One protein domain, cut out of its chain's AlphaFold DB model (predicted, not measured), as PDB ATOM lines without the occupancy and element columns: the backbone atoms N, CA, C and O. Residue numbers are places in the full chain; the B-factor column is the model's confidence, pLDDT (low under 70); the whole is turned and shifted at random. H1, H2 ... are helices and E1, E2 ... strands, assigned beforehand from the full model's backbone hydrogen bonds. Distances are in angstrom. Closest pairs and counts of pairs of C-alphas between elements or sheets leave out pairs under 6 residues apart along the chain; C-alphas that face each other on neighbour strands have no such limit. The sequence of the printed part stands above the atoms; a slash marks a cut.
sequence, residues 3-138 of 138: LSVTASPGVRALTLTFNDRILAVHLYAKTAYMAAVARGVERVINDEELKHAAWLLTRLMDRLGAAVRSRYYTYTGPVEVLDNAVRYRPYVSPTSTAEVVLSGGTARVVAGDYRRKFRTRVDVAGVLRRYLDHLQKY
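AT A GLANCE: This is residues 3 to 138 of the 138 residues of an uncharacterized protein of Pyrobaculum sp (UniProt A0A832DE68). One twisted sheet of ten strands curls round two helices, H1 and H2, which lie on one face of it and make a wide corner near their first residues. One wing of the sheet is E1 to E5, the other is E6, E7 and E9 to E11; they join where E1 runs beside E6. The printed part has 136 residues, in the order E1 to E5, H1, E6 to E11, H2, and its class is mixed, helices and strands. The sheet is antiparallel, in the order E5, E4, E3, E2, E1, E6, E7, E9, E10, E11. The whole is compact and rounded, with a radius of gyration of the C-alphas of 14.1 A and spans of 44 by 35 by 29 A.

HOW THE PARTS SIT: Start at E1, residues 3 to 7, and E6, residues 74 to 82, where N 5 and O 75 are 2.8 A apart. E6 bends by 52 degrees at residue 77; its residues 74 to 77 pair with E1 and 79 to 82 with E7, residues 85 to 88, where N 80 and O 87 are 2.8 A apart. On from E1, find E2, residues 12 to 18, E3, residues 21 to 28, E4, residues 31 to 38, and the edge strand E5, residues 41 to 44; E1 to E5 are a meander, each strand the antiparallel neighbour of the one before, with N 14 and O 25 at 2.8 A. On from E7, a second meander is E9, residues 99 to 103, E10, residues 106 to 111, and the edge strand E11, residues 114 to 119; N 88 and O 100, of E7 and E9, are 2.8 A apart. E7 runs on into E8, residues 91 to 93, at 34 degrees; E8 pairs with no named strand. H1, residues 48 to 67, and H2, residues 124 to 137, are on the same face of the sheet, two layers in all. They touch with residues 49 to 53 and 124 to 128 alone, at a steep tilt of 63 degrees, opposite ways; their closest C-alphas, of Ala 53 and Val 124, are 5.2 A apart. In both helices every O i to N i+4 pair is within hydrogen-bond range.

IN THESE COORDINATES: Find C-alpha 3 at (49.178, -21.192, -13.006), where E1 begins. H1 runs 28.7 A from C-alpha 48 at (55.387, -18.708, 4.885). E6 is 23.8 A long, E4 22.7 A and E3 22.4 A. H2 runs 20.2 A to C-alpha 137 at (66.188, -26.323, -11.961).

THE WHOLE: The C-alphas farthest apart are those of Gly 40 and Asp 113, at 44.9 A. The printed part has no cut and no long link; H1 to E6 is short, the others tight. The mean pLDDT of the printed part is 93.1, and residue 138 is under 70.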
ATOM      1  N   LEU A   3      49.559 -21.444 -14.382       97.56
ATOM      2  CA  LEU A   3      49.178 -21.192 -13.006       97.56
ATOM      3  C   LEU A   3      47.699 -21.534 -12.878       97.56
ATOM      4  O   LEU A   3      46.879 -21.082 -13.675       97.56
ATOM      5  N   SER A   4      47.377 -22.343 -11.881       97.75
ATOM      6  CA  SER A   4      46.021 -22.629 -11.450       97.75
ATOM      7  C   SER A   4      45.833 -22.109 -10.034       97.75
ATOM      8  O   SER A   4      46.662 -22.348  -9.159       97.75
ATOM      9  N   VAL A   5      44.766 -21.353  -9.808       97.88
ATOM     10  CA  VAL A   5      44.411 -20.796  -8.504       97.88
ATOM     11  C   VAL A   5      42.985 -21.211  -8.190       97.88
ATOM     12  O   VAL A   5      42.042 -20.764  -8.843       97.88
ATOM     13  N   THR A   6      42.826 -22.050  -7.173       96.81
ATOM     14  CA  THR A   6      41.518 -22.440  -6.645       96.81
ATOM     15  C   THR A   6      41.125 -21.484  -5.528       96.81
ATOM     16  O   THR A   6      41.826 -21.366  -4.522       96.81
ATOM     17  N   ALA A   7      39.999 -20.804  -5.705       93.94
ATOM     18  CA  ALA A   7      39.395 -19.877  -4.761       93.94
ATOM     19  C   ALA A   7      37.969 -20.354  -4.434       93.94
ATOM     20  O   ALA A   7      36.978 -19.820  -4.923       93.94
ATOM     21  N   SER A   8      37.877 -21.430  -3.645       87.94
ATOM     22  CA  SER A   8      36.615 -22.009  -3.174       87.94
ATOM     23  C   SER A   8      36.485 -21.856  -1.650       87.94
ATOM     24  O   SER A   8      37.503 -21.884  -0.950       87.94
ATOM     25  N   PRO A   9      35.262 -21.725  -1.092       78.19
ATOM     26  CA  PRO A   9      35.039 -21.629   0.355       78.19
ATOM     27  C   PRO A   9      35.643 -22.773   1.185       78.19
ATOM     28  O   PRO A   9      36.033 -22.541   2.325       78.19
ATOM     29  N   GLY A  10      35.750 -23.983   0.621       81.69
ATOM     30  CA  GLY A  10      36.314 -25.156   1.308       81.69
ATOM     31  C   GLY A  10      37.736 -25.532   0.887       81.69
ATOM     32  O   GLY A  10      38.406 -26.273   1.601       81.69
ATOM     33  N   VAL A  11      38.209 -25.033  -0.259       86.12
ATOM     34  CA  VAL A  11      39.521 -25.385  -0.819       86.12
ATOM     35  C   VAL A  11      40.152 -24.145  -1.431       86.12
ATOM     36  O   VAL A  11      39.626 -23.558  -2.379       86.12
ATOM     37  N   ARG A  12      41.314 -23.763  -0.910       95.25
ATOM     38  CA  ARG A  12      42.153 -22.718  -1.490       95.25
ATOM     39  C   ARG A  12      43.459 -23.346  -1.918       95.25
ATOM     40  O   ARG A  12      44.109 -24.006  -1.115       95.25
ATOM     41  N   ALA A  13      43.830 -23.162  -3.174       96.69
ATOM     42  CA  ALA A  13      45.035 -23.777  -3.695       96.69
ATOM     43  C   ALA A  13      45.696 -22.916  -4.761       96.69
ATOM     44  O   ALA A  13      45.056 -22.087  -5.410       96.69
ATOM     45  N   LEU A  14      46.988 -23.147  -4.929       97.00
ATOM     46  CA  LEU A  14      47.799 -22.626  -6.005       97.00
ATOM     47  C   LEU A  14      48.613 -23.786  -6.574       97.00
ATOM     48  O   LEU A  14      49.271 -24.511  -5.833       97.00
ATOM     49  N   THR A  15      48.581 -23.940  -7.890       97.44
ATOM     50  CA  THR A  15      49.398 -24.914  -8.606       97.44
ATOM     51  C   THR A  15      50.150 -24.208  -9.720       97.44
ATOM     52  O   THR A  15      49.528 -23.620 -10.602       97.44
ATOM     53  N   LEU A  16      51.480 -24.254  -9.689       96.94
ATOM     54  CA  LEU A  16      52.305 -23.875 -10.838       96.94
ATOM     55  C   LEU A  16      52.731 -25.142 -11.563       96.94
ATOM     56  O   LEU A  16      53.226 -26.065 -10.926       96.94
ATOM     57  N   THR A  17      52.575 -25.168 -12.880       96.00
ATOM     58  CA  THR A  17      52.954 -26.304 -13.722       96.00
ATOM     59  C   THR A  17      53.983 -25.869 -14.755       96.00
ATOM     60  O   THR A  17      53.762 -24.925 -15.533       96.00
ATOM     61  N   PHE A  18      55.099 -26.591 -14.786       94.31
ATOM     62  CA  PHE A  18      56.156 -26.452 -15.773       94.31
ATOM     63  C   PHE A  18      56.617 -27.840 -16.226       94.31
ATOM     64  O   PHE A  18      57.222 -28.573 -15.453       94.31
ATOM     65  N   ASN A  19      56.327 -28.192 -17.482       92.25
ATOM     66  CA  ASN A  19      56.565 -29.527 -18.037       92.25
ATOM     67  C   ASN A  19      55.946 -30.627 -17.152       92.25
ATOM     68  O   ASN A  19      54.739 -30.610 -16.917       92.25
ATOM     69  N   ASP A  20      56.757 -31.560 -16.658       91.56
ATOM     70  CA  ASP A  20      56.386 -32.675 -15.784       91.56
ATOM     71  C   ASP A  20      56.504 -32.349 -14.282       91.56
ATOM     72  O   ASP A  20      56.380 -33.238 -13.438       91.56
ATOM     73  N   ARG A  21      56.734 -31.075 -13.945       95.38
ATOM     74  CA  ARG A  21      56.982 -30.596 -12.583       95.38
ATOM     75  C   ARG A  21      55.876 -29.653 -12.142       95.38
ATOM     76  O   ARG A  21      55.419 -28.787 -12.898       95.38
ATOM     77  N   ILE A  22      55.462 -29.795 -10.892       96.62
ATOM     78  CA  ILE A  22      54.424 -28.974 -10.282       96.62
ATOM     79  C   ILE A  22      54.888 -28.420  -8.941       96.62
ATOM     80  O   ILE A  22      55.516 -29.115  -8.153       96.62
ATOM     81  N   LEU A  23      54.532 -27.174  -8.652       97.56
ATOM     82  CA  LEU A  23      54.458 -26.683  -7.283       97.56
ATOM     83  C   LEU A  23      53.000 -26.788  -6.856       97.56
ATOM     84  O   LEU A  23      52.161 -26.093  -7.424       97.56
ATOM     85  N   ALA A  24      52.704 -27.620  -5.866       97.06
ATOM     86  CA  ALA A  24      51.387 -27.728  -5.261       97.06
ATOM     87  C   ALA A  24      51.367 -26.957  -3.938       97.06
ATOM     88  O   ALA A  24      52.203 -27.191  -3.072       97.06
ATOM     89  N   VAL A  25      50.404 -26.051  -3.776       97.56
ATOM     90  CA  VAL A  25      50.144 -25.315  -2.535       97.56
ATOM     91  C   VAL A  25      48.669 -25.452  -2.207       97.56
ATOM     92  O   VAL A  25      47.821 -24.927  -2.921       97.56
ATOM     93  N   HIS A  26      48.351 -26.140  -1.121       96.25
ATOM     94  CA  HIS A  26      46.992 -26.341  -0.641       96.25
ATOM     95  C   HIS A  26      46.855 -25.703   0.736       96.25
ATOM     96  O   HIS A  26      47.578 -26.047   1.667       96.25
ATOM     97  N   LEU A  27      45.931 -24.758   0.862       93.50
ATOM     98  CA  LEU A  27      45.657 -24.018   2.085       93.50
ATOM     99  C   LEU A  27      44.413 -24.617   2.754       93.50
ATOM    100  O   LEU A  27      43.305 -24.509   2.224       93.50
ATOM    101  N   TYR A  28      44.595 -25.214   3.929       85.75
ATOM    102  CA  TYR A  28      43.544 -25.878   4.698       85.75
ATOM    103  C   TYR A  28      43.367 -25.194   6.048       85.75
ATOM    104  O   TYR A  28      44.117 -25.464   6.975       85.75
ATOM    105  N   ALA A  29      42.360 -24.333   6.198       76.62
ATOM    106  CA  ALA A  29      42.069 -23.623   7.449       76.62
ATOM    107  C   ALA A  29      43.320 -22.997   8.122       76.62
ATOM    108  O   ALA A  29      43.683 -21.870   7.794       76.62
ATOM    109  N   LYS A  30      43.965 -23.714   9.056       77.12
ATOM    110  CA  LYS A  30      45.172 -23.288   9.791       77.12
ATOM    111  C   LYS A  30      46.486 -23.900   9.286       77.12
ATOM    112  O   LYS A  30      47.548 -23.473   9.728       77.12
ATOM    113  N   THR A  31      46.439 -24.879   8.392       85.88
ATOM    114  CA  THR A  31      47.604 -25.587   7.853       85.88
ATOM    115  C   THR A  31      47.763 -25.328   6.358       85.88
ATOM    116  O   THR A  31      46.854 -24.849   5.674       85.88
ATOM    117  N   ALA A  32      48.954 -25.613   5.841       92.31
ATOM    118  CA  ALA A  32      49.224 -25.596   4.416       92.31
ATOM    119  C   ALA A  32      50.058 -26.824   4.054       92.31
ATOM    120  O   ALA A  32      51.019 -27.140   4.752       92.31
ATOM    121  N   TYR A  33      49.690 -27.495   2.969       95.38
ATOM    122  CA  TYR A  33      50.566 -28.443   2.295       95.38
ATOM    123  C   TYR A  33      51.224 -27.719   1.127       95.38
ATOM    124  O   TYR A  33      50.537 -27.075   0.332       95.38
ATOM    125  N   MET A  34      52.547 -27.785   1.046       97.31
ATOM    126  CA  MET A  34      53.320 -27.165  -0.023       97.31
ATOM    127  C   MET A  34      54.410 -28.136  -0.452       97.31
ATOM    128  O   MET A  34      55.174 -28.600   0.392       97.31
ATOM    129  N   ALA A  35      54.493 -28.443  -1.741       97.12
ATOM    130  CA  ALA A  35      55.524 -29.329  -2.267       97.12
ATOM    131  C   ALA A  35      55.842 -29.034  -3.733       97.12
ATOM    132  O   ALA A  35      54.963 -28.650  -4.508       97.12
ATOM    133  N   ALA A  36      57.101 -29.246  -4.110       96.88
ATOM    134  CA  ALA A  36      57.500 -29.407  -5.501       96.88
ATOM    135  C   ALA A  36      57.471 -30.902  -5.836       96.88
ATOM    136  O   ALA A  36      58.102 -31.711  -5.154       96.88
ATOM    137  N   VAL A  37      56.721 -31.277  -6.866       95.75
ATOM    138  CA  VAL A  37      56.479 -32.668  -7.249       95.75
ATOM    139  C   VAL A  37      56.863 -32.855  -8.709       95.75
ATOM    140  O   VAL A  37      56.517 -32.040  -9.563       95.75
ATOM    141  N   ALA A  38      57.575 -33.937  -8.988       94.75
ATOM    142  CA  ALA A  38      57.888 -34.426 -10.322       94.75
ATOM    143  C   ALA A  38      57.650 -35.942 -10.354       94.75
ATOM    144  O   ALA A  38      57.282 -36.551  -9.344       94.75
ATOM    145  N   ARG A  39      57.860 -36.591 -11.502       91.31
ATOM    146  CA  ARG A  39      57.678 -38.045 -11.606       91.31
ATOM    147  C   ARG A  39      58.604 -38.786 -10.629       91.31
ATOM    148  O   ARG A  39      59.813 -38.813 -10.814       91.31
ATOM    149  N   GLY A  40      58.014 -39.422  -9.616       91.06
ATOM    150  CA  GLY A  40      58.731 -40.241  -8.632       91.06
ATOM    151  C   GLY A  40      59.482 -39.463  -7.547       91.06
ATOM    152  O   GLY A  40      60.176 -40.093  -6.754       91.06
ATOM    153  N   VAL A  41      59.350 -38.130  -7.483       93.44
ATOM    154  CA  VAL A  41      60.027 -37.305  -6.468       93.44
ATOM    155  C   VAL A  41      59.085 -36.235  -5.921       93.44
ATOM    156  O   VAL A  41      58.508 -35.450  -6.674       93.44
ATOM    157  N   GLU A  42      58.993 -36.163  -4.597       95.56
ATOM    158  CA  GLU A  42      58.291 -35.112  -3.864       95.56
ATOM    159  C   GLU A  42      59.261 -34.410  -2.911       95.56
ATOM    160  O   GLU A  42      59.982 -35.052  -2.146       95.56
ATOM    161  N   ARG A  43      59.248 -33.076  -2.933       94.88
ATOM    162  CA  ARG A  43      59.990 -32.237  -1.997       94.88
ATOM    163  C   ARG A  43      59.033 -31.313  -1.264       94.88
ATOM    164  O   ARG A  43      58.558 -30.328  -1.829       94.88
ATOM    165  N   VAL A  44      58.792 -31.614   0.008       96.38
ATOM    166  CA  VAL A  44      57.991 -30.769   0.899       96.38
ATOM    167  C   VAL A  44      58.681 -29.419   1.100       96.38
ATOM    168  O   VAL A  44      59.898 -29.334   1.275       96.38
ATOM    169  N   ILE A  45      57.884 -28.357   1.066       95.75
ATOM    170  CA  ILE A  45      58.301 -26.968   1.218       95.75
ATOM    171  C   ILE A  45      57.636 -26.408   2.472       95.75
ATOM    172  O   ILE A  45      56.441 -26.583   2.690       95.75
ATOM    173  N   ASN A  46      58.405 -25.686   3.282       94.00
ATOM    174  CA  ASN A  46      57.885 -24.926   4.410       94.00
ATOM    175  C   ASN A  46      58.295 -23.458   4.249       94.00
ATOM    176  O   ASN A  46      59.376 -23.059   4.674       94.00
ATOM    177  N   ASP A  47      57.460 -22.681   3.555       94.56
ATOM    178  CA  ASP A  47      57.712 -21.275   3.230       94.56
ATOM    179  C   ASP A  47      56.448 -20.435   3.483       94.56
ATOM    180  O   ASP A  47      55.448 -20.523   2.762       94.56
ATOM    181  N   GLU A  48      56.495 -19.597   4.520       93.50
ATOM    182  CA  GLU A  48      55.387 -18.708   4.885       93.50
ATOM    183  C   GLU A  48      55.144 -17.598   3.846       93.50
ATOM    184  O   GLU A  48      54.004 -17.159   3.679       93.50
ATOM    185  N   GLU A  49      56.157 -17.160   3.090       93.81
ATOM    186  CA  GLU A  49      55.949 -16.197   2.002       93.81
ATOM    187  C   GLU A  49      55.153 -16.825   0.859       93.81
ATOM    188  O   GLU A  49      54.245 -16.185   0.322       93.81
ATOM    189  N   LEU A  50      55.447 -18.086   0.518       95.31
ATOM    190  CA  LEU A  50      54.694 -18.839  -0.487       95.31
ATOM    191  C   LEU A  50      53.231 -18.996  -0.077       95.31
ATOM    192  O   LEU A  50      52.322 -18.708  -0.860       95.31
ATOM    193  N   LYS A  51      52.999 -19.391   1.173       94.38
ATOM    194  CA  LYS A  51      51.660 -19.510   1.753       94.38
ATOM    195  C   LYS A  51      50.901 -18.181   1.716       94.38
ATOM    196  O   LYS A  51      49.744 -18.145   1.289       94.38
ATOM    197  N   HIS A  52      51.538 -17.072   2.101       92.94
ATOM    198  CA  HIS A  52      50.933 -15.740   2.029       92.94
ATOM    199  C   HIS A  52      50.643 -15.299   0.590       92.94
ATOM    200  O   HIS A  52      49.568 -14.752   0.322       92.94
ATOM    201  N   ALA A  53      51.562 -15.551  -0.344       94.31
ATOM    202  CA  ALA A  53      51.377 -15.255  -1.759       94.31
ATOM    203  C   ALA A  53      50.184 -16.033  -2.339       94.31
ATOM    204  O   ALA A  53      49.309 -15.432  -2.968       94.31
ATOM    205  N   ALA A  54      50.094 -17.336  -2.054       94.94
ATOM    206  CA  ALA A  54      48.966 -18.173  -2.452       94.94
ATOM    207  C   ALA A  54      47.644 -17.646  -1.874       94.94
ATOM    208  O   ALA A  54      46.672 -17.467  -2.608       94.94
ATOM    209  N   TRP A  55      47.610 -17.297  -0.584       93.69
ATOM    210  CA  TRP A  55      46.406 -16.748   0.042       93.69
ATOM    211  C   TRP A  55      45.953 -15.438  -0.617       93.69
ATOM    212  O   TRP A  55      44.773 -15.288  -0.950       93.69
ATOM    213  N   LEU A  56      46.878 -14.507  -0.871       94.00
ATOM    214  CA  LEU A  56      46.579 -13.244  -1.552       94.00
ATOM    215  C   LEU A  56      46.049 -13.465  -2.972       94.00
ATOM    216  O   LEU A  56      45.094 -12.796  -3.368       94.00
ATOM    217  N   LEU A  57      46.621 -14.418  -3.713       95.44
ATOM    218  CA  LEU A  57      46.151 -14.778  -5.049       95.44
ATOM    219  C   LEU A  57      44.744 -15.376  -5.017       95.44
ATOM    220  O   LEU A  57      43.900 -14.944  -5.800       95.44
ATOM    221  N   THR A  58      44.435 -16.278  -4.081       95.62
ATOM    222  CA  THR A  58      43.065 -16.813  -3.964       95.62
ATOM    223  C   THR A  58      42.044 -15.712  -3.661       95.62
ATOM    224  O   THR A  58      40.981 -15.674  -4.270       95.62
ATOM    225  N   ARG A  59      42.378 -14.738  -2.800       94.06
ATOM    226  CA  ARG A  59      41.500 -13.584  -2.526       94.06
ATOM    227  C   ARG A  59      41.353 -12.643  -3.713       94.06
ATOM    228  O   ARG A  59      40.313 -12.002  -3.866       94.06
ATOM    229  N   LEU A  60      42.403 -12.504  -4.517       95.12
ATOM    230  CA  LEU A  60      42.334 -11.744  -5.756       95.12
ATOM    231  C   LEU A  60      41.365 -12.413  -6.735       95.12
ATOM    232  O   LEU A  60      40.556 -11.715  -7.341       95.12
ATOM    233  N   MET A  61      41.409 -13.744  -6.834       95.88
ATOM    234  CA  MET A  61      40.489 -14.518  -7.666       95.88
ATOM    235  C   MET A  61      39.048 -14.458  -7.159       95.88
ATOM    236  O   MET A  61      38.165 -14.246  -7.977       95.88
ATOM    237  N   ASP A  62      38.800 -14.505  -5.842       94.31
ATOM    238  CA  ASP A  62      37.452 -14.281  -5.280       94.31
ATOM    239  C   ASP A  62      36.857 -12.946  -5.771       94.31
ATOM    240  O   ASP A  62      35.715 -12.866  -6.222       94.31
ATOM    241  N   ARG A  63      37.660 -11.873  -5.710       93.62
ATOM    242  CA  ARG A  63      37.243 -10.526  -6.134       93.62
ATOM    243  C   ARG A  63      37.032 -10.431  -7.638       93.62
ATOM    244  O   ARG A  63      36.068  -9.802  -8.068       93.62
ATOM    245  N   LEU A  64      37.938 -11.015  -8.418       94.25
ATOM    246  CA  LEU A  64      37.829 -11.061  -9.872       94.25
ATOM    247  C   LEU A  64      36.575 -11.838 -10.284       94.25
ATOM    248  O   LEU A  64      35.770 -11.312 -11.045       94.25
ATOM    249  N   GLY A  65      36.383 -13.037  -9.732       93.94
ATOM    250  CA  GLY A  65      35.238 -13.903  -9.989       93.94
ATOM    251  C   GLY A  65      33.913 -13.211  -9.707       93.94
ATOM    252  O   GLY A  65      33.039 -13.192 -10.570       93.94
ATOM    253  N   ALA A  66      33.797 -12.547  -8.553       93.25
ATOM    254  CA  ALA A  66      32.620 -11.750  -8.219       93.25
ATOM    255  C   ALA A  66      32.393 -10.592  -9.210       93.25
ATOM    256  O   ALA A  66      31.264 -10.361  -9.640       93.25
ATOM    257  N   ALA A  67      33.457  -9.882  -9.603       92.44
ATOM    258  CA  ALA A  67      33.362  -8.733 -10.504       92.44
ATOM    259  C   ALA A  67      32.913  -9.113 -11.921       92.44
ATOM    260  O   ALA A  67      32.121  -8.392 -12.523       92.44
ATOM    261  N   VAL A  68      33.387 -10.247 -12.442       93.06
ATOM    262  CA  VAL A  68      33.051 -10.729 -13.795       93.06
ATOM    263  C   VAL A  68      31.932 -11.771 -13.801       93.06
ATOM    264  O   VAL A  68      31.648 -12.361 -14.839       93.06
ATOM    265  N   ARG A  69      31.296 -12.011 -12.644       92.69
ATOM    266  CA  ARG A  69      30.252 -13.031 -12.441       92.69
ATOM    267  C   ARG A  69      30.677 -14.423 -12.930       92.69
ATOM    268  O   ARG A  69      29.867 -15.176 -13.472       92.69
ATOM    269  N   SER A  70      31.954 -14.760 -12.745       92.00
ATOM    270  CA  SER A  70      32.479 -16.080 -13.094       92.00
ATOM    271  C   SER A  70      31.859 -17.154 -12.201       92.00
ATOM    272  O   SER A  70      31.670 -16.948 -11.003       92.00
ATOM    273  N   ARG A  71      31.569 -18.319 -12.787       90.88
ATOM    274  CA  ARG A  71      31.131 -19.523 -12.061       90.88
ATOM    275  C   ARG A  71      32.288 -20.473 -11.744       90.88
ATOM    276  O   ARG A  71      32.058 -21.557 -11.219       90.88
ATOM    277  N   TYR A  72      33.516 -20.108 -12.107       92.12
ATOM    278  CA  TYR A  72      34.681 -20.945 -11.866       92.12
ATOM    279  C   TYR A  72      35.176 -20.797 -10.432       92.12
ATOM    280  O   TYR A  72      35.268 -19.700  -9.884       92.12
ATOM    281  N   TYR A  73      35.533 -21.932  -9.840       92.00
ATOM    282  CA  TYR A  73      36.225 -21.988  -8.554       92.00
ATOM    283  C   TYR A  73      37.734 -22.130  -8.726       92.00
ATOM    284  O   TYR A  73      38.489 -21.760  -7.834       92.00
ATOM    285  N   THR A  74      38.168 -22.634  -9.879       95.88
ATOM    286  CA  THR A  74      39.572 -22.782 -10.245       95.88
ATOM    287  C   THR A  74      39.832 -21.985 -11.508       95.88
ATOM    288  O   THR A  74      39.276 -22.261 -12.569       95.88
ATOM    289  N   TYR A  75      40.691 -20.989 -11.375       97.25
ATOM    290  CA  TYR A  75      41.125 -20.127 -12.455       97.25
ATOM    291  C   TYR A  75      42.452 -20.689 -12.919       97.25
ATOM    292  O   TYR A  75      43.407 -20.660 -12.151       97.25
ATOM    293  N   THR A  76      42.499 -21.252 -14.120       97.31
ATOM    294  CA  THR A  76      43.743 -21.721 -14.744       97.31
ATOM    295  C   THR A  76      44.093 -20.789 -15.888       97.31
ATOM    296  O   THR A  76      43.199 -20.253 -16.537       97.31
ATOM    297  N   GLY A  77      45.376 -20.582 -16.154       97.25
ATOM    298  CA  GLY A  77      45.810 -19.808 -17.309       97.25
ATOM    299  C   GLY A  77      47.325 -19.752 -17.453       97.25
ATOM    300  O   GLY A  77      48.055 -20.169 -16.548       97.25
ATOM    301  N   PRO A  78      47.823 -19.243 -18.591       97.00
ATOM    302  CA  PRO A  78      49.247 -19.044 -18.781       97.00
ATOM    303  C   PRO A  78      49.788 -18.011 -17.794       97.00
ATOM    304  O   PRO A  78      49.148 -16.998 -17.491       97.00
ATOM    305  N   VAL A  79      50.994 -18.289 -17.312       96.62
ATOM    306  CA  VAL A  79      51.779 -17.385 -16.474       96.62
ATOM    307  C   VAL A  79      53.131 -17.141 -17.129       96.62
ATOM    308  O   VAL A  79      53.794 -18.074 -17.586       96.62
ATOM    309  N   GLU A  80      53.522 -15.877 -17.185       95.00
ATOM    310  CA  GLU A  80      54.741 -15.389 -17.818       95.00
ATOM    311  C   GLU A  80      55.520 -14.544 -16.816       95.00
ATOM    312  O   GLU A  80      54.967 -13.659 -16.155       95.00
ATOM    313  N   VAL A  81      56.816 -14.821 -16.717       92.31
ATOM    314  CA  VAL A  81      57.755 -13.971 -15.990       92.31
ATOM    315  C   VAL A  81      58.248 -12.898 -16.951       92.31
ATOM    316  O   VAL A  81      58.710 -13.206 -18.044       92.31
ATOM    317  N   LEU A  82      58.129 -11.646 -16.531       91.25
ATOM    318  CA  LEU A  82      58.696 -10.468 -17.177       91.25
ATOM    319  C   LEU A  82      59.813  -9.925 -16.273       91.25
ATOM    320  O   LEU A  82      59.837 -10.235 -15.080       91.25
ATOM    321  N   ASP A  83      60.678  -9.051 -16.795       84.69
ATOM    322  CA  ASP A  83      61.854  -8.543 -16.062       84.69
ATOM    323  C   ASP A  83      61.519  -8.053 -14.639       84.69
ATOM    324  O   ASP A  83      62.174  -8.412 -13.662       84.69
ATOM    325  N   ASN A  84      60.423  -7.296 -14.500       87.50
ATOM    326  CA  ASN A  84      59.996  -6.690 -13.232       87.50
ATOM    327  C   ASN A  84      58.570  -7.068 -12.801       87.50
ATOM    328  O   ASN A  84      58.000  -6.435 -11.906       87.50
ATOM    329  N   ALA A  85      57.963  -8.068 -13.441       94.69
ATOM    330  CA  ALA A  85      56.571  -8.422 -13.195       94.69
ATOM    331  C   ALA A  85      56.281  -9.897 -13.477       94.69
ATOM    332  O   ALA A  85      57.029 -10.581 -14.162       94.69
ATOM    333  N   VAL A  86      55.145 -10.377 -12.981       96.38
ATOM    334  CA  VAL A  86      54.557 -11.650 -13.407       96.38
ATOM    335  C   VAL A  86      53.198 -11.354 -14.020       96.38
ATOM    336  O   VAL A  86      52.348 -10.733 -13.375       96.38
ATOM    337  N   ARG A  87      52.994 -11.781 -15.267       97.75
ATOM    338  CA  ARG A  87      51.707 -11.688 -15.960       97.75
ATOM    339  C   ARG A  87      51.011 -13.037 -15.882       97.75
ATOM    340  O   ARG A  87      51.536 -14.042 -16.345       97.75
ATOM    341  N   TYR A  88      49.811 -13.046 -15.329       98.00
ATOM    342  CA  TYR A  88      48.942 -14.207 -15.243       98.00
ATOM    343  C   TYR A  88      47.645 -13.932 -16.004       98.00
ATOM    344  O   TYR A  88      47.008 -12.905 -15.771       98.00
ATOM    345  N   ARG A  89      47.250 -14.824 -16.918       98.00
ATOM    346  CA  ARG A  89      46.039 -14.661 -17.738       98.00
ATOM    347  C   ARG A  89      45.005 -15.761 -17.458       98.00
ATOM    348  O   ARG A  89      44.860 -16.664 -18.279       98.00
ATOM    349  N   PRO A  90      44.319 -15.743 -16.300       97.88
ATOM    350  CA  PRO A  90      43.327 -16.759 -15.966       97.88
ATOM    351  C   PRO A  90      42.147 -16.750 -16.936       97.88
ATOM    352  O   PRO A  90      41.605 -15.685 -17.246       97.88
ATOM    353  N   TYR A  91      41.670 -17.936 -17.308       96.62
ATOM    354  CA  TYR A  91      40.336 -18.100 -17.877       96.62
ATOM    355  C   TYR A  91      39.292 -17.769 -16.807       96.62
ATOM    356  O   TYR A  91      39.308 -18.326 -15.708       96.62
ATOM    357  N   VAL A  92      38.389 -16.841 -17.124       95.00
ATOM    358  CA  VAL A  92      37.275 -16.445 -16.244       95.00
ATOM    359  C   VAL A  92      35.923 -16.924 -16.778       95.00
ATOM    360  O   VAL A  92      34.936 -16.941 -16.044       95.00
ATOM    361  N   SER A  93      35.890 -17.350 -18.039       91.94
ATOM    362  CA  SER A  93      34.802 -18.077 -18.694       91.94
ATOM    363  C   SER A  93      35.389 -18.961 -19.815       91.94
ATOM    364  O   SER A  93      36.595 -18.870 -20.066       91.94
ATOM    365  N   PRO A  94      34.583 -19.771 -20.530       88.25
ATOM    366  CA  PRO A  94      35.078 -20.567 -21.655       88.25
ATOM    367  C   PRO A  94      35.688 -19.738 -22.794       88.25
ATOM    368  O   PRO A  94      36.503 -20.250 -23.554       88.25
ATOM    369  N   THR A  95      35.286 -18.471 -22.935       88.75
ATOM    370  CA  THR A  95      35.652 -17.612 -24.074       88.75
ATOM    371  C   THR A  95      36.381 -16.336 -23.664       88.75
ATOM    372  O   THR A  95      36.682 -15.505 -24.519       88.75
ATOM    373  N   SER A  96      36.675 -16.145 -22.374       91.25
ATOM    374  CA  SER A  96      37.305 -14.915 -21.895       91.25
ATOM    375  C   SER A  96      38.365 -15.146 -20.827       91.25
ATOM    376  O   SER A  96      38.249 -15.997 -19.939       91.25
ATOM    377  N   THR A  97      39.403 -14.318 -20.903       95.75
ATOM    378  CA  THR A  97      40.505 -14.257 -19.945       95.75
ATOM    379  C   THR A  97      40.524 -12.908 -19.248       95.75
ATOM    380  O   THR A  97      40.255 -11.880 -19.874       95.75
ATOM    381  N   ALA A  98      40.914 -12.894 -17.979       97.44
ATOM    382  CA  ALA A  98      41.411 -11.675 -17.355       97.44
ATOM    383  C   ALA A  98      42.930 -11.581 -17.541       97.44
ATOM    384  O   ALA A  98      43.599 -12.588 -17.750       97.44
ATOM    385  N   GLU A  99      43.485 -10.383 -17.414       98.19
ATOM    386  CA  GLU A  99      44.915 -10.155 -17.261       98.19
ATOM    387  C   GLU A  99      45.200  -9.668 -15.840       98.19
ATOM    388  O   GLU A  99      44.608  -8.698 -15.364       98.19
ATOM    389  N   VAL A 100      46.123 -10.345 -15.161       97.88
ATOM    390  CA  VAL A 100      46.619  -9.997 -13.834       97.88
ATOM    391  C   VAL A 100      48.118  -9.744 -13.925       97.88
ATOM    392  O   VAL A 100      48.893 -10.663 -14.174       97.88
ATOM    393  N   VAL A 101      48.543  -8.506 -13.694       97.69
ATOM    394  CA  VAL A 101      49.961  -8.123 -13.660       97.69
ATOM    395  C   VAL A 101      50.377  -7.857 -12.218       97.69
ATOM    396  O   VAL A 101      49.866  -6.940 -11.569       97.69
ATOM    397  N   LEU A 102      51.307  -8.666 -11.723       96.31
ATOM    398  CA  LEU A 102      51.876  -8.594 -10.380       96.31
ATOM    399  C   LEU A 102      53.240  -7.907 -10.463       96.31
ATOM    400  O   LEU A 102      54.110  -8.369 -11.193       96.31
ATOM    401  N   SER A 103      53.438  -6.818  -9.724       94.56
ATOM    402  CA  SER A 103      54.707  -6.075  -9.722       94.56
ATOM    403  C   SER A 103      54.827  -5.188  -8.485       94.56
ATOM    404  O   SER A 103      53.873  -4.461  -8.176       94.56
ATOM    405  N   GLY A 104      55.986  -5.194  -7.818       85.25
ATOM    406  CA  GLY A 104      56.341  -4.224  -6.772       85.25
ATOM    407  C   GLY A 104      55.287  -4.081  -5.670       85.25
ATOM    408  O   GLY A 104      54.854  -2.970  -5.372       85.25
ATOM    409  N   GLY A 105      54.783  -5.200  -5.136       89.50
ATOM    410  CA  GLY A 105      53.745  -5.174  -4.098       89.50
ATOM    411  C   GLY A 105      52.371  -4.697  -4.595       89.50
ATOM    412  O   GLY A 105      51.564  -4.160  -3.832       89.50
ATOM    413  N   THR A 106      52.080  -4.836  -5.890       94.00
ATOM    414  CA  THR A 106      50.764  -4.512  -6.449       94.00
ATOM    415  C   THR A 106      50.280  -5.576  -7.423       94.00
ATOM    416  O   THR A 106      51.079  -6.238  -8.079       94.00
ATOM    417  N   ALA A 107      48.959  -5.703  -7.530       96.19
ATOM    418  CA  ALA A 107      48.279  -6.517  -8.528       96.19
ATOM    419  C   ALA A 107      47.351  -5.621  -9.353       96.19
ATOM    420  O   ALA A 107      46.425  -5.014  -8.809       96.19
ATOM    421  N   ARG A 108      47.601  -5.506 -10.656       97.12
ATOM    422  CA  ARG A 108      46.714  -4.834 -11.614       97.12
ATOM    423  C   ARG A 108      45.882  -5.892 -12.317       97.12
ATOM    424  O   ARG A 108      46.438  -6.889 -12.755       97.12
ATOM    425  N   VAL A 109      44.577  -5.683 -12.396       97.56
ATOM    426  CA  VAL A 109      43.622  -6.631 -12.971       97.56
ATOM    427  C   VAL A 109      42.811  -5.929 -14.046       97.56
ATOM    428  O   VAL A 109      42.256  -4.857 -13.787       97.56
ATOM    429  N   VAL A 110      42.734  -6.547 -15.221       97.38
ATOM    430  CA  VAL A 110      41.931  -6.106 -16.365       97.38
ATOM    431  C   VAL A 110      41.086  -7.282 -16.855       97.38
ATOM    432  O   VAL A 110      41.625  -8.352 -17.113       97.38
ATOM    433  N   ALA A 111      39.771  -7.112 -16.977       94.69
ATOM    434  CA  ALA A 111      38.865  -8.134 -17.506       94.69
ATOM    435  C   ALA A 111      37.656  -7.469 -18.184       94.69
ATOM    436  O   ALA A 111      36.744  -7.002 -17.503       94.69
ATOM    437  N   GLY A 112      37.664  -7.383 -19.518       89.56
ATOM    438  CA  GLY A 112      36.708  -6.539 -20.243       89.56
ATOM    439  C   GLY A 112      36.795  -5.086 -19.759       89.56
ATOM    440  O   GLY A 112      37.884  -4.507 -19.718       89.56
ATOM    441  N   ASP A 113      35.669  -4.533 -19.311       89.56
ATOM    442  CA  ASP A 113      35.589  -3.171 -18.759       89.56
ATOM    443  C   ASP A 113      36.083  -3.064 -17.309       89.56
ATOM    444  O   ASP A 113      36.342  -1.970 -16.799       89.56
ATOM    445  N   TYR A 114      36.250  -4.193 -16.616       92.12
ATOM    446  CA  TYR A 114      36.736  -4.191 -15.244       92.12
ATOM    447  C   TYR A 114      38.231  -3.874 -15.201       92.12
ATOM    448  O   TYR A 114      39.054  -4.619 -15.731       92.12
ATOM    449  N   ARG A 115      38.595  -2.787 -14.511       96.19
ATOM    450  CA  ARG A 115      39.987  -2.388 -14.270       96.19
ATOM    451  C   ARG A 115      40.188  -2.017 -12.808       96.19
ATOM    452  O   ARG A 115      39.563  -1.083 -12.304       96.19
ATOM    453  N   ARG A 116      41.074  -2.724 -12.106       96.56
ATOM    454  CA  ARG A 116      41.405  -2.427 -10.702       96.56
ATOM    455  C   ARG A 116      42.879  -2.651 -10.402       96.56
ATOM    456  O   ARG A 116      43.539  -3.498 -10.990       96.56
ATOM    457  N   LYS A 117      43.380  -1.897  -9.424       95.81
ATOM    458  CA  LYS A 117      44.712  -2.067  -8.839       95.81
ATOM    459  C   LYS A 117      44.567  -2.342  -7.348       95.81
ATOM    460  O   LYS A 117      43.879  -1.606  -6.646       95.81
ATOM    461  N   PHE A 118      45.255  -3.367  -6.868       93.94
ATOM    462  CA  PHE A 118      45.308  -3.754  -5.465       93.94
ATOM    463  C   PHE A 118      46.737  -3.612  -4.948       93.94
ATOM    464  O   PHE A 118      47.691  -3.903  -5.669       93.94
ATOM    465  N   ARG A 119      46.890  -3.180  -3.695       90.88
ATOM    466  CA  ARG A 119      48.164  -3.294  -2.977       90.88
ATOM    467  C   ARG A 119      48.257  -4.690  -2.370       90.88
ATOM    468  O   ARG A 119      47.322  -5.133  -1.706       90.88
ATOM    469  N   THR A 120      49.375  -5.364  -2.594       84.25
ATOM    470  CA  THR A 120      49.745  -6.603  -1.916       84.25
ATOM    471  C   THR A 120      50.783  -6.256  -0.854       84.25
ATOM    472  O   THR A 120      51.692  -5.470  -1.094       84.25
ATOM    473  N   ARG A 121      50.643  -6.806   0.356       83.06
ATOM    474  CA  ARG A 121      51.632  -6.595   1.434       83.06
ATOM    475  C   ARG A 121      52.932  -7.381   1.213       83.06
ATOM    476  O   ARG A 121      53.886  -7.182   1.945       83.06
ATOM    477  N   VAL A 122      52.935  -8.272   0.223       86.06
ATOM    478  CA  VAL A 122      54.030  -9.177  -0.137       86.06
ATOM    479  C   VAL A 122      54.331  -8.998  -1.623       86.06
ATOM    480  O   VAL A 122      53.408  -8.737  -2.412       86.06
ATOM    481  N   ASP A 123      55.595  -9.159  -2.014       90.31
ATOM    482  CA  ASP A 123      55.985  -9.245  -3.421       90.31
ATOM    483  C   ASP A 123      55.621 -10.618  -4.006       90.31
ATOM    484  O   ASP A 123      56.442 -11.522  -4.140       90.31
ATOM    485  N   VAL A 124      54.345 -10.768  -4.367       92.00
ATOM    486  CA  VAL A 124      53.825 -11.996  -4.986       92.00
ATOM    487  C   VAL A 124      54.588 -12.326  -6.275       92.00
ATOM    488  O   VAL A 124      54.823 -13.495  -6.558       92.00
ATOM    489  N   ALA A 125      55.014 -11.317  -7.044       93.06
ATOM    490  CA  ALA A 125      55.767 -11.537  -8.276       93.06
ATOM    491  C   ALA A 125      57.158 -12.122  -7.997       93.06
ATOM    492  O   ALA A 125      57.597 -13.013  -8.719       93.06
ATOM    493  N   GLY A 126      57.851 -11.635  -6.964       93.38
ATOM    494  CA  GLY A 126      59.130 -12.189  -6.514       93.38
ATOM    495  C   GLY A 126      59.008 -13.637  -6.037       93.38
ATOM    496  O   GLY A 126      59.776 -14.493  -6.472       93.38
ATOM    497  N   VAL A 127      57.989 -13.940  -5.226       94.00
ATOM    498  CA  VAL A 127      57.731 -15.308  -4.744       94.00
ATOM    499  C   VAL A 127      57.433 -16.259  -5.905       94.00
ATOM    500  O   VAL A 127      58.038 -17.324  -5.996       94.00
ATOM    501  N   LEU A 128      56.545 -15.873  -6.830       93.62
ATOM    502  CA  LEU A 128      56.237 -16.699  -8.000       93.62
ATOM    503  C   LEU A 128      57.479 -16.935  -8.865       93.62
ATOM    504  O   LEU A 128      57.716 -18.069  -9.263       93.62
ATOM    505  N   ARG A 129      58.300 -15.904  -9.110       93.38
ATOM    506  CA  ARG A 129      59.567 -16.042  -9.849       93.38
ATOM    507  C   ARG A 129      60.504 -17.055  -9.193       93.38
ATOM    508  O   ARG A 129      60.926 -17.992  -9.857       93.38
ATOM    509  N   ARG A 130      60.731 -16.939  -7.879       93.44
ATOM    510  CA  ARG A 130      61.584 -17.862  -7.111       93.44
ATOM    511  C   ARG A 130      61.172 -19.323  -7.297       93.44
ATOM    512  O   ARG A 130      62.027 -20.182  -7.495       93.44
ATOM    513  N   TYR A 131      59.872 -19.609  -7.244       93.81
ATOM    514  CA  TYR A 131      59.382 -20.979  -7.394       93.81
ATOM    515  C   TYR A 131      59.298 -21.455  -8.843       93.81
ATOM    516  O   TYR A 131      59.450 -22.648  -9.093       93.81
ATOM    517  N   LEU A 132      59.106 -20.553  -9.800       90.19
ATOM    518  CA  LEU A 132      59.232 -20.883 -11.216       90.19
ATOM    519  C   LEU A 132      60.674 -21.271 -11.560       90.19
ATOM    520  O   LEU A 132      60.888 -22.320 -12.162       90.19
ATOM    521  N   ASP A 133      61.657 -20.504 -11.088       90.69
ATOM    522  CA  ASP A 133      63.078 -20.833 -11.237       90.69
ATOM    523  C   ASP A 133      63.426 -22.145 -10.524       90.69
ATOM    524  O   ASP A 133      64.217 -22.945 -11.028       90.69
ATOM    525  N   HIS A 134      62.821 -22.390  -9.355       90.06
ATOM    526  CA  HIS A 134      62.974 -23.655  -8.643       90.06
ATOM    527  C   HIS A 134      62.496 -24.832  -9.497       90.06
ATOM    528  O   HIS A 134      63.261 -25.769  -9.686       90.06
ATOM    529  N   LEU A 135      61.292 -24.761 -10.080       90.38
ATOM    530  CA  LEU A 135      60.757 -25.816 -10.951       90.38
ATOM    531  C   LEU A 135      61.567 -26.004 -12.242       90.38
ATOM    532  O   LEU A 135      61.610 -27.103 -12.782       90.38
ATOM    533  N   GLN A 136      62.222 -24.964 -12.760       86.69
ATOM    534  CA  GLN A 136      63.097 -25.104 -13.929       86.69
ATOM    535  C   GLN A 136      64.387 -25.870 -13.610       86.69
ATOM    536  O   GLN A 136      64.891 -26.607 -14.455       86.69
ATOM    537  N   LYS A 137      64.916 -25.716 -12.392       84.19
ATOM    538  CA  LYS A 137      66.188 -26.323 -11.961       84.19
ATOM    539  C   LYS A 137      66.032 -27.676 -11.269       84.19
ATOM    540  O   LYS A 137      66.992 -28.437 -11.247       84.19
ATOM    541  N   TYR A 138      64.868 -27.918 -10.670       65.56
ATOM    542  CA  TYR A 138      64.498 -29.134  -9.944       65.56
ATOM    543  C   TYR A 138      64.056 -30.222 -10.908       65.56
ATOM    544  O   TYR A 138      64.870 -31.062 -11.344       65.56
TER     545      TYR A 138